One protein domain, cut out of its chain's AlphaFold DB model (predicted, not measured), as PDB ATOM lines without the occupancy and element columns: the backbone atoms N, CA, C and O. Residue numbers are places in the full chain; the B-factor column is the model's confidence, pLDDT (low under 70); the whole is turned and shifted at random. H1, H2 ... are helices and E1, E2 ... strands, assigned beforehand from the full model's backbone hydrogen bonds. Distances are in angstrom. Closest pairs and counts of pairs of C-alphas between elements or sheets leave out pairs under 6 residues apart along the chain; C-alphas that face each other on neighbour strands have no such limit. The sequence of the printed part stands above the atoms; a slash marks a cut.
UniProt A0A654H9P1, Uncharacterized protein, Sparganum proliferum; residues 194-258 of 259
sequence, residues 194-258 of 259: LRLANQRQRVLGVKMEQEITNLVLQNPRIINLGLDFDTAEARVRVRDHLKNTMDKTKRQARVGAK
ATOM      1  N   LEU A 194     177.924 152.453 185.948       88.88
ATOM      2  CA  LEU A 194     178.636 151.216 186.254       88.88
ATOM      3  C   LEU A 194     178.018 150.558 187.487       88.88
ATOM      4  O   LEU A 194     177.980 151.157 188.557       88.88
ATOM      5  N   ARG A 195     177.564 149.306 187.373       89.50
ATOM      6  CA  ARG A 195     176.943 148.556 188.478       89.50
ATOM      7  C   ARG A 195     177.698 147.266 188.733       89.50
ATOM      8  O   ARG A 195     177.769 146.407 187.864       89.50
ATOM      9  N   LEU A 196     178.239 147.148 189.935       88.25
ATOM     10  CA  LEU A 196     179.114 146.060 190.358       88.25
ATOM     11  C   LEU A 196     178.679 145.443 191.698       88.25
ATOM     12  O   LEU A 196     179.385 144.589 192.217       88.25
ATOM     13  N   ALA A 197     177.531 145.829 192.259       85.56
ATOM     14  CA  ALA A 197     177.001 145.272 193.503       85.56
ATOM     15  C   ALA A 197     176.746 143.750 193.418       85.56
ATOM     16  O   ALA A 197     176.595 143.187 192.334       85.56
ATOM     17  N   ASN A 198     176.644 143.092 194.579       86.44
ATOM     18  CA  ASN A 198     176.378 141.650 194.732       86.44
ATOM     19  C   ASN A 198     177.471 140.693 194.210       86.44
ATOM     20  O   ASN A 198     177.167 139.573 193.799       86.44
ATOM     21  N   GLN A 199     178.746 141.084 194.276       86.44
ATOM     22  CA  GLN A 199     179.848 140.157 193.993       86.44
ATOM     23  C   GLN A 199     179.947 139.030 195.032       86.44
ATOM     24  O   GLN A 199     179.538 139.179 196.188       86.44
ATOM     25  N   ARG A 200     180.554 137.901 194.624       86.31
ATOM     26  CA  ARG A 200     180.851 136.760 195.513       86.31
ATOM     27  C   ARG A 200     181.676 137.196 196.726       86.31
ATOM     28  O   ARG A 200     181.402 136.759 197.841       86.31
ATOM     29  N   GLN A 201     182.662 138.061 196.506       79.62
ATOM     30  CA  GLN A 201     183.409 138.726 197.563       79.62
ATOM     31  C   GLN A 201     182.800 140.109 197.794       79.62
ATOM     32  O   GLN A 201     182.906 140.986 196.944       79.62
ATOM     33  N   ARG A 202     182.138 140.286 198.941       77.62
ATOM     34  CA  ARG A 202     181.500 141.560 199.306       77.62
ATOM     35  C   ARG A 202     182.487 142.575 199.882       77.62
ATOM     36  O   ARG A 202     182.326 143.759 199.647       77.62
ATOM     37  N   VAL A 203     183.509 142.099 200.594       84.06
ATOM     38  CA  VAL A 203     184.525 142.948 201.229       84.06
ATOM     39  C   VAL A 203     185.714 143.097 200.283       84.06
ATOM     40  O   VAL A 203     186.461 142.140 200.059       84.06
ATOM     41  N   LEU A 204     185.888 144.292 199.722       84.81
ATOM     42  CA  LEU A 204     186.973 144.626 198.785       84.81
ATOM     43  C   LEU A 204     188.318 144.833 199.500       84.81
ATOM     44  O   LEU A 204     189.375 144.550 198.940       84.81
ATOM     45  N   GLY A 205     188.271 145.286 200.755       89.94
ATOM     46  CA  GLY A 205     189.443 145.639 201.555       89.94
ATOM     47  C   GLY A 205     189.855 147.106 201.387       89.94
ATOM     48  O   GLY A 205     189.728 147.692 200.316       89.94
ATOM     49  N   VAL A 206     190.387 147.702 202.460       90.94
ATOM     50  CA  VAL A 206     190.627 149.157 202.564       90.94
ATOM     51  C   VAL A 206     191.516 149.703 201.440       90.94
ATOM     52  O   VAL A 206     191.206 150.743 200.869       90.94
ATOM     53  N   LYS A 207     192.598 148.994 201.086       92.00
ATOM     54  CA  LYS A 207     193.525 149.419 200.019       92.00
ATOM     55  C   LYS A 207     192.832 149.494 198.656       92.00
ATOM     56  O   LYS A 207     192.959 150.498 197.965       92.00
ATOM     57  N   MET A 208     192.055 148.464 198.316       90.50
ATOM     58  CA  MET A 208     191.303 148.414 197.062       90.50
ATOM     59  C   MET A 208     190.224 149.496 197.021       90.50
ATOM     60  O   MET A 208     190.046 150.153 196.002       90.50
ATOM     61  N   GLU A 209     189.518 149.733 198.130       92.06
ATOM     62  CA  GLU A 209     188.505 150.791 198.191       92.06
ATOM     63  C   GLU A 209     189.100 152.192 198.011       92.06
ATOM     64  O   GLU A 209     188.502 153.028 197.332       92.06
ATOM     65  N   GLN A 210     190.282 152.450 198.578       92.12
ATOM     66  CA  GLN A 210     191.007 153.706 198.372       92.12
ATOM     67  C   GLN A 210     191.452 153.870 196.914       92.12
ATOM     68  O   GLN A 210     191.277 154.944 196.339       92.12
ATOM     69  N   GLU A 211     191.970 152.809 196.297       94.69
ATOM     70  CA  GLU A 211     192.380 152.816 194.892       94.69
ATOM     71  C   GLU A 211     191.193 153.071 193.953       94.69
ATOM     72  O   GLU A 211     191.236 153.991 193.135       94.69
ATOM     73  N   ILE A 212     190.085 152.345 194.139       92.50
ATOM     74  CA  ILE A 212     188.844 152.553 193.380       92.50
ATOM     75  C   ILE A 212     188.337 153.985 193.573       92.50
ATOM     76  O   ILE A 212     187.940 154.632 192.606       92.50
ATOM     77  N   THR A 213     188.380 154.516 194.798       92.88
ATOM     78  CA  THR A 213     187.979 155.905 195.073       92.88
ATOM     79  C   THR A 213     188.820 156.898 194.271       92.88
ATOM     80  O   THR A 213     188.263 157.808 193.657       92.88
ATOM     81  N   ASN A 214     190.142 156.719 194.225       93.69
ATOM     82  CA  ASN A 214     191.038 157.589 193.462       93.69
ATOM     83  C   ASN A 214     190.753 157.525 191.955       93.69
ATOM     84  O   ASN A 214     190.691 158.567 191.303       93.69
ATOM     85  N   LEU A 215     190.507 156.329 191.412       91.44
ATOM     86  CA  LEU A 215     190.139 156.146 190.003       91.44
ATOM     87  C   LEU A 215     188.791 156.797 189.668       91.44
ATOM     88  O   LEU A 215     188.648 157.443 188.629       91.44
ATOM     89  N   VAL A 216     187.808 156.685 190.564       91.00
ATOM     90  CA  VAL A 216     186.501 157.334 190.398       91.00
ATOM     91  C   VAL A 216     186.649 158.854 190.390       91.00
ATOM     92  O   VAL A 216     186.053 159.504 189.537       91.00
ATOM     93  N   LEU A 217     187.473 159.419 191.279       90.62
ATOM     94  CA  LEU A 217     187.738 160.861 191.339       90.62
ATOM     95  C   LEU A 217     188.441 161.394 190.082       90.62
ATOM     96  O   LEU A 217     188.173 162.519 189.661       90.62
ATOM     97  N   GLN A 218     189.316 160.594 189.465       89.94
ATOM     98  CA  GLN A 218     189.970 160.947 188.201       89.94
ATOM     99  C   GLN A 218     189.002 160.932 187.013       89.94
ATOM    100  O   GLN A 218     189.229 161.650 186.042       89.94
ATOM    101  N   ASN A 219     187.920 160.148 187.075       86.75
ATOM    102  CA  ASN A 219     186.943 160.049 185.998       86.75
ATOM    103  C   ASN A 219     185.931 161.215 186.054       86.75
ATOM    104  O   ASN A 219     185.099 161.261 186.961       86.75
ATOM    105  N   PRO A 220     185.920 162.136 185.071       84.75
ATOM    106  CA  PRO A 220     185.039 163.301 185.091       84.75
ATOM    107  C   PRO A 220     183.627 163.029 184.549       84.75
ATOM    108  O   PRO A 220     182.828 163.963 184.495       84.75
ATOM    109  N   ARG A 221     183.325 161.809 184.080       82.56
ATOM    110  CA  ARG A 221     182.068 161.476 183.388       82.56
ATOM    111  C   ARG A 221     181.187 160.464 184.104       82.56
ATOM    112  O   ARG A 221     180.005 160.401 183.785       82.56
ATOM    113  N   ILE A 222     181.708 159.698 185.059       88.25
ATOM    114  CA  ILE A 222     180.901 158.711 185.785       88.25
ATOM    115  C   ILE A 222     179.809 159.398 186.621       88.25
ATOM    116  O   ILE A 222     180.073 160.306 187.408       88.25
ATOM    117  N   ILE A 223     178.559 158.978 186.424       88.25
ATOM    118  CA  ILE A 223     177.370 159.581 187.049       88.25
ATOM    119  C   ILE A 223     176.774 158.629 188.082       88.25
ATOM    120  O   ILE A 223     176.383 159.056 189.167       88.25
ATOM    121  N   ASN A 224     176.736 157.338 187.749       88.19
ATOM    122  CA  ASN A 224     176.177 156.299 188.598       88.19
ATOM    123  C   ASN A 224     177.232 155.219 188.846       88.19
ATOM    124  O   ASN A 224     177.768 154.640 187.902       88.19
ATOM    125  N   LEU A 225     177.493 154.930 190.122       92.06
ATOM    126  CA  LEU A 225     178.304 153.796 190.551       92.06
ATOM    127  C   LEU A 225     177.492 152.948 191.532       92.06
ATOM    128  O   LEU A 225     177.227 153.363 192.657       92.06
ATOM    129  N   GLY A 226     177.089 151.761 191.099       90.44
ATOM    130  CA  GLY A 226     176.450 150.749 191.932       90.44
ATOM    131  C   GLY A 226     177.489 149.830 192.558       90.44
ATOM    132  O   GLY A 226     177.564 148.670 192.161       90.44
ATOM    133  N   LEU A 227     178.297 150.344 193.484       90.56
ATOM    134  CA  LEU A 227     179.262 149.579 194.275       90.56
ATOM    135  C   LEU A 227     179.148 150.003 195.743       90.56
ATOM    136  O   LEU A 227     179.099 151.200 196.037       90.56
ATOM    137  N   ASP A 228     179.120 149.028 196.645       89.25
ATOM    138  CA  ASP A 228     179.082 149.275 198.083       89.25
ATOM    139  C   ASP A 228     180.513 149.367 198.624       89.25
ATOM    140  O   ASP A 228     181.323 148.472 198.393       89.25
ATOM    141  N   PHE A 229     180.818 150.458 199.331       90.94
ATOM    142  CA  PHE A 229     182.099 150.652 200.017       90.94
ATOM    143  C   PHE A 229     181.897 150.514 201.527       90.94
ATOM    144  O   PHE A 229     181.025 151.180 202.100       90.94
ATOM    145  N   ASP A 230     182.738 149.727 202.188       90.50
ATOM    146  CA  ASP A 230     182.728 149.534 203.640       90.50
ATOM    147  C   ASP A 230     183.398 150.712 204.373       90.50
ATOM    148  O   ASP A 230     182.967 151.107 205.466       90.50
ATOM    149  N   THR A 231     184.379 151.366 203.750       92.56
ATOM    150  CA  THR A 231     185.079 152.532 204.308       92.56
ATOM    151  C   THR A 231     184.225 153.799 204.208       92.56
ATOM    152  O   THR A 231     183.783 154.209 203.132       92.56
ATOM    153  N   ALA A 232     184.015 154.481 205.341       91.31
ATOM    154  CA  ALA A 232     183.195 155.696 205.401       91.31
ATOM    155  C   ALA A 232     183.737 156.839 204.529       91.31
ATOM    156  O   ALA A 232     182.965 157.530 203.867       91.31
ATOM    157  N   GLU A 233     185.058 157.007 204.499       92.44
ATOM    158  CA  GLU A 233     185.734 158.026 203.698       92.44
ATOM    159  C   GLU A 233     185.511 157.821 202.192       92.44
ATOM    160  O   GLU A 233     185.095 158.755 201.502       92.44
ATOM    161  N   ALA A 234     185.703 156.590 201.702       92.81
ATOM    162  CA  ALA A 234     185.458 156.216 200.309       92.81
ATOM    163  C   ALA A 234     184.009 156.525 199.900       92.81
ATOM    164  O   ALA A 234     183.773 157.200 198.896       92.81
ATOM    165  N   ARG A 235     183.030 156.144 200.738       93.06
ATOM    166  CA  ARG A 235     181.606 156.430 200.492       93.06
ATOM    167  C   ARG A 235     181.311 157.917 200.319       93.06
ATOM    168  O   ARG A 235     180.522 158.275 199.446       93.06
ATOM    169  N   VAL A 236     181.868 158.771 201.178       94.75
ATOM    170  CA  VAL A 236     181.594 160.216 201.138       94.75
ATOM    171  C   VAL A 236     182.230 160.840 199.899       94.75
ATOM    172  O   VAL A 236     181.524 161.478 199.121       94.75
ATOM    173  N   ARG A 237     183.520 160.575 199.655       94.94
ATOM    174  CA  ARG A 237     184.253 161.131 198.505       94.94
ATOM    175  C   ARG A 237     183.622 160.741 197.169       94.94
ATOM    176  O   ARG A 237     183.400 161.601 196.321       94.94
ATOM    177  N   VAL A 238     183.289 159.459 196.997       94.00
ATOM    178  CA  VAL A 238     182.635 158.961 195.779       94.00
ATOM    179  C   VAL A 238     181.267 159.616 195.594       94.00
ATOM    180  O   VAL A 238     180.959 160.088 194.502       94.00
ATOM    181  N   ARG A 239     180.451 159.707 196.653       93.38
ATOM    182  CA  ARG A 239     179.122 160.331 196.574       93.38
ATOM    183  C   ARG A 239     179.196 161.796 196.148       93.38
ATOM    184  O   ARG A 239     178.425 162.210 195.283       93.38
ATOM    185  N   ASP A 240     180.103 162.567 196.740       94.25
ATOM    186  CA  ASP A 240     180.258 163.988 196.424       94.25
ATOM    187  C   ASP A 240     180.753 164.191 194.988       94.25
ATOM    188  O   ASP A 240     180.255 165.062 194.270       94.25
ATOM    189  N   HIS A 241     181.667 163.335 194.526       93.50
ATOM    190  CA  HIS A 241     182.143 163.353 193.145       93.50
ATOM    191  C   HIS A 241     181.043 163.038 192.128       93.50
ATOM    192  O   HIS A 241     180.866 163.784 191.162       93.50
ATOM    193  N   LEU A 242     180.253 161.986 192.363       92.56
ATOM    194  CA  LEU A 242     179.125 161.624 191.497       92.56
ATOM    195  C   LEU A 242     178.065 162.727 191.460       92.56
ATOM    196  O   LEU A 242     177.543 163.048 190.392       92.56
ATOM    197  N   LYS A 243     177.782 163.358 192.606       92.69
ATOM    198  CA  LYS A 243     176.865 164.502 192.689       92.69
ATOM    199  C   LYS A 243     177.354 165.666 191.825       92.69
ATOM    200  O   LYS A 243     176.604 166.164 190.987       92.69
ATOM    201  N   ASN A 244     178.619 166.054 191.978       91.06
ATOM    202  CA  ASN A 244     179.221 167.143 191.207       91.06
ATOM    203  C   ASN A 244     179.235 166.844 189.702       91.06
ATOM    204  O   ASN A 244     178.960 167.725 188.887       91.06
ATOM    205  N   THR A 245     179.536 165.602 189.327       89.62
ATOM    206  CA  THR A 245     179.559 165.162 187.929       89.62
ATOM    207  C   THR A 245     178.155 165.159 187.327       89.62
ATOM    208  O   THR A 245     177.945 165.719 186.252       89.62
ATOM    209  N   MET A 246     177.158 164.653 188.055       88.62
ATOM    210  CA  MET A 246     175.754 164.699 187.644       88.62
ATOM    211  C   MET A 246     175.261 166.137 187.427       88.62
ATOM    212  O   MET A 246     174.578 166.412 186.435       88.62
ATOM    213  N   ASP A 247     175.615 167.061 188.321       89.38
ATOM    214  CA  ASP A 247     175.245 168.473 188.203       89.38
ATOM    215  C   ASP A 247     175.922 169.147 187.000       89.38
ATOM    216  O   ASP A 247     175.263 169.883 186.255       89.38
ATOM    217  N   LYS A 248     177.207 168.852 186.745       86.69
ATOM    218  CA  LYS A 248     177.933 169.323 185.551       86.69
ATOM    219  C   LYS A 248     177.271 168.833 184.263       86.69
ATOM    220  O   LYS A 248     176.973 169.657 183.396       86.69
ATOM    221  N   THR A 249     176.970 167.539 184.161       84.06
ATOM    222  CA  THR A 249     176.326 166.945 182.979       84.06
ATOM    223  C   THR A 249     174.934 167.537 182.744       84.06
ATOM    224  O   THR A 249     174.607 167.946 181.630       84.06
ATOM    225  N   LYS A 250     174.120 167.689 183.800       83.50
ATOM    226  CA  LYS A 250     172.800 168.338 183.702       83.50
ATOM    227  C   LYS A 250     172.904 169.803 183.275       83.50
ATOM    228  O   LYS A 250     172.066 170.274 182.507       83.50
ATOM    229  N   ARG A 251     173.912 170.542 183.754       83.56
ATOM    230  CA  ARG A 251     174.154 171.933 183.343       83.56
ATOM    231  C   ARG A 251     174.543 172.017 181.868       83.56
ATOM    232  O   ARG A 251     173.974 172.842 181.161       83.56
ATOM    233  N   GLN A 252     175.457 171.167 181.407       77.69
ATOM    234  CA  GLN A 252     175.867 171.111 180.001       77.69
ATOM    235  C   GLN A 252     174.686 170.785 179.080       77.69
ATOM    236  O   GLN A 252     174.474 171.504 178.109       77.69
ATOM    237  N   ALA A 253     173.846 169.807 179.437       79.38
ATOM    238  CA  ALA A 253     172.638 169.479 178.674       79.38
ATOM    239  C   ALA A 253     171.663 170.669 178.557       79.38
ATOM    240  O   ALA A 253     171.094 170.911 177.497       79.38
ATOM    241  N   ARG A 254     171.497 171.464 179.625       77.00
ATOM    242  CA  ARG A 254     170.640 172.666 179.610       77.00
ATOM    243  C   ARG A 254     171.202 173.810 178.765       77.00
ATOM    244  O   ARG A 254     170.422 174.589 178.226       77.00
ATOM    245  N   VAL A 255     172.526 173.953 178.703       75.00
ATOM    246  CA  VAL A 255     173.193 174.996 177.904       75.00
ATOM    247  C   VAL A 255     173.239 174.593 176.428       75.00
ATOM    248  O   VAL A 255     172.947 175.425 175.579       75.00
ATOM    249  N   GLY A 256     173.509 173.319 176.128       59.28
ATOM    250  CA  GLY A 256     173.499 172.779 174.765       59.28
ATOM    251  C   GLY A 256     172.108 172.736 174.123       59.28
ATOM    252  O   GLY A 256     171.999 172.903 172.921       59.28
ATOM    253  N   ALA A 257     171.034 172.602 174.908       54.00
ATOM    254  CA  ALA A 257     169.655 172.670 174.407       54.00
ATOM    255  C   ALA A 257     169.169 174.099 174.067       54.00
ATOM    256  O   ALA A 257     168.037 174.269 173.619       54.00
ATOM    257  N   LYS A 258     169.984 175.131 174.332       45.94
ATOM    258  CA  LYS A 258     169.696 176.540 174.008       45.94
ATOM    259  C   LYS A 258     170.516 177.077 172.823       45.94
ATOM    260  O   LYS A 258     170.441 178.279 172.570       45.94
TER     261      LYS A 258
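What this domain is: This is residues 194 to 258 of the 259 residues of an uncharacterized protein of Sparganum proliferum (UniProt A0A654H9P1). A long helix, H2, has a shorter helix, H1, side by side with its first part, both running the same way. Between them the chain folds back through the short strand E1, with residues 194 to 195 paired beside it, while residues 250 to 258 stick out at the far end of H2. The printed part has 65 residues, with two named helices and one named strand in the order H1, E1, H2, and its class is mostly helix. The whole is loose, with a radius of gyration of the C-alphas of 13.7 A, and is a rod spanning 46 by 20 by 15 A.

Where its parts are: H2, residues 232 to 256, is 36.4 A long from C-alpha 232 at (183.195, 155.696, 205.401) to C-alpha 256 at (173.499, 172.779, 174.765). H1, residues 206 to 218, begins with C-alpha 206 at (190.627, 149.157, 202.564) and measures 18.6 A. E1 is residues 224 to 226, 6.5 A from first to last C-alpha.

How they stand to each other: H2 touches H1 with residues 234 to 241 alone; the closest C-alphas, of Thr 213 and Ala 234, are 5.8 A apart. Their lines stand at a shallow tilt of 16 degrees, the same way. The closest C-alphas of E1 and H2 are those of Asn 224 and Leu 242, 6.7 A apart. H1 and E1 are apart. E1 pairs with no named strand, but residues 194 to 195 pair parallel with its residues 225 to 226. In H1 and H2 every O i to N i+4 pair is within hydrogen-bond range.

The domain as a whole: The C-alphas of Gln 201 and Lys 258, the two farthest apart, are 46.6 A from each other. Without residues 250 to 258, which stand free, the body spans 33 by 19 by 15 A. The printed part has no cut, and both links are tight. Residues 194 to 205 hold no named element. Mean pLDDT of the printed part is 87.1; residues 256 to 258 are under 70.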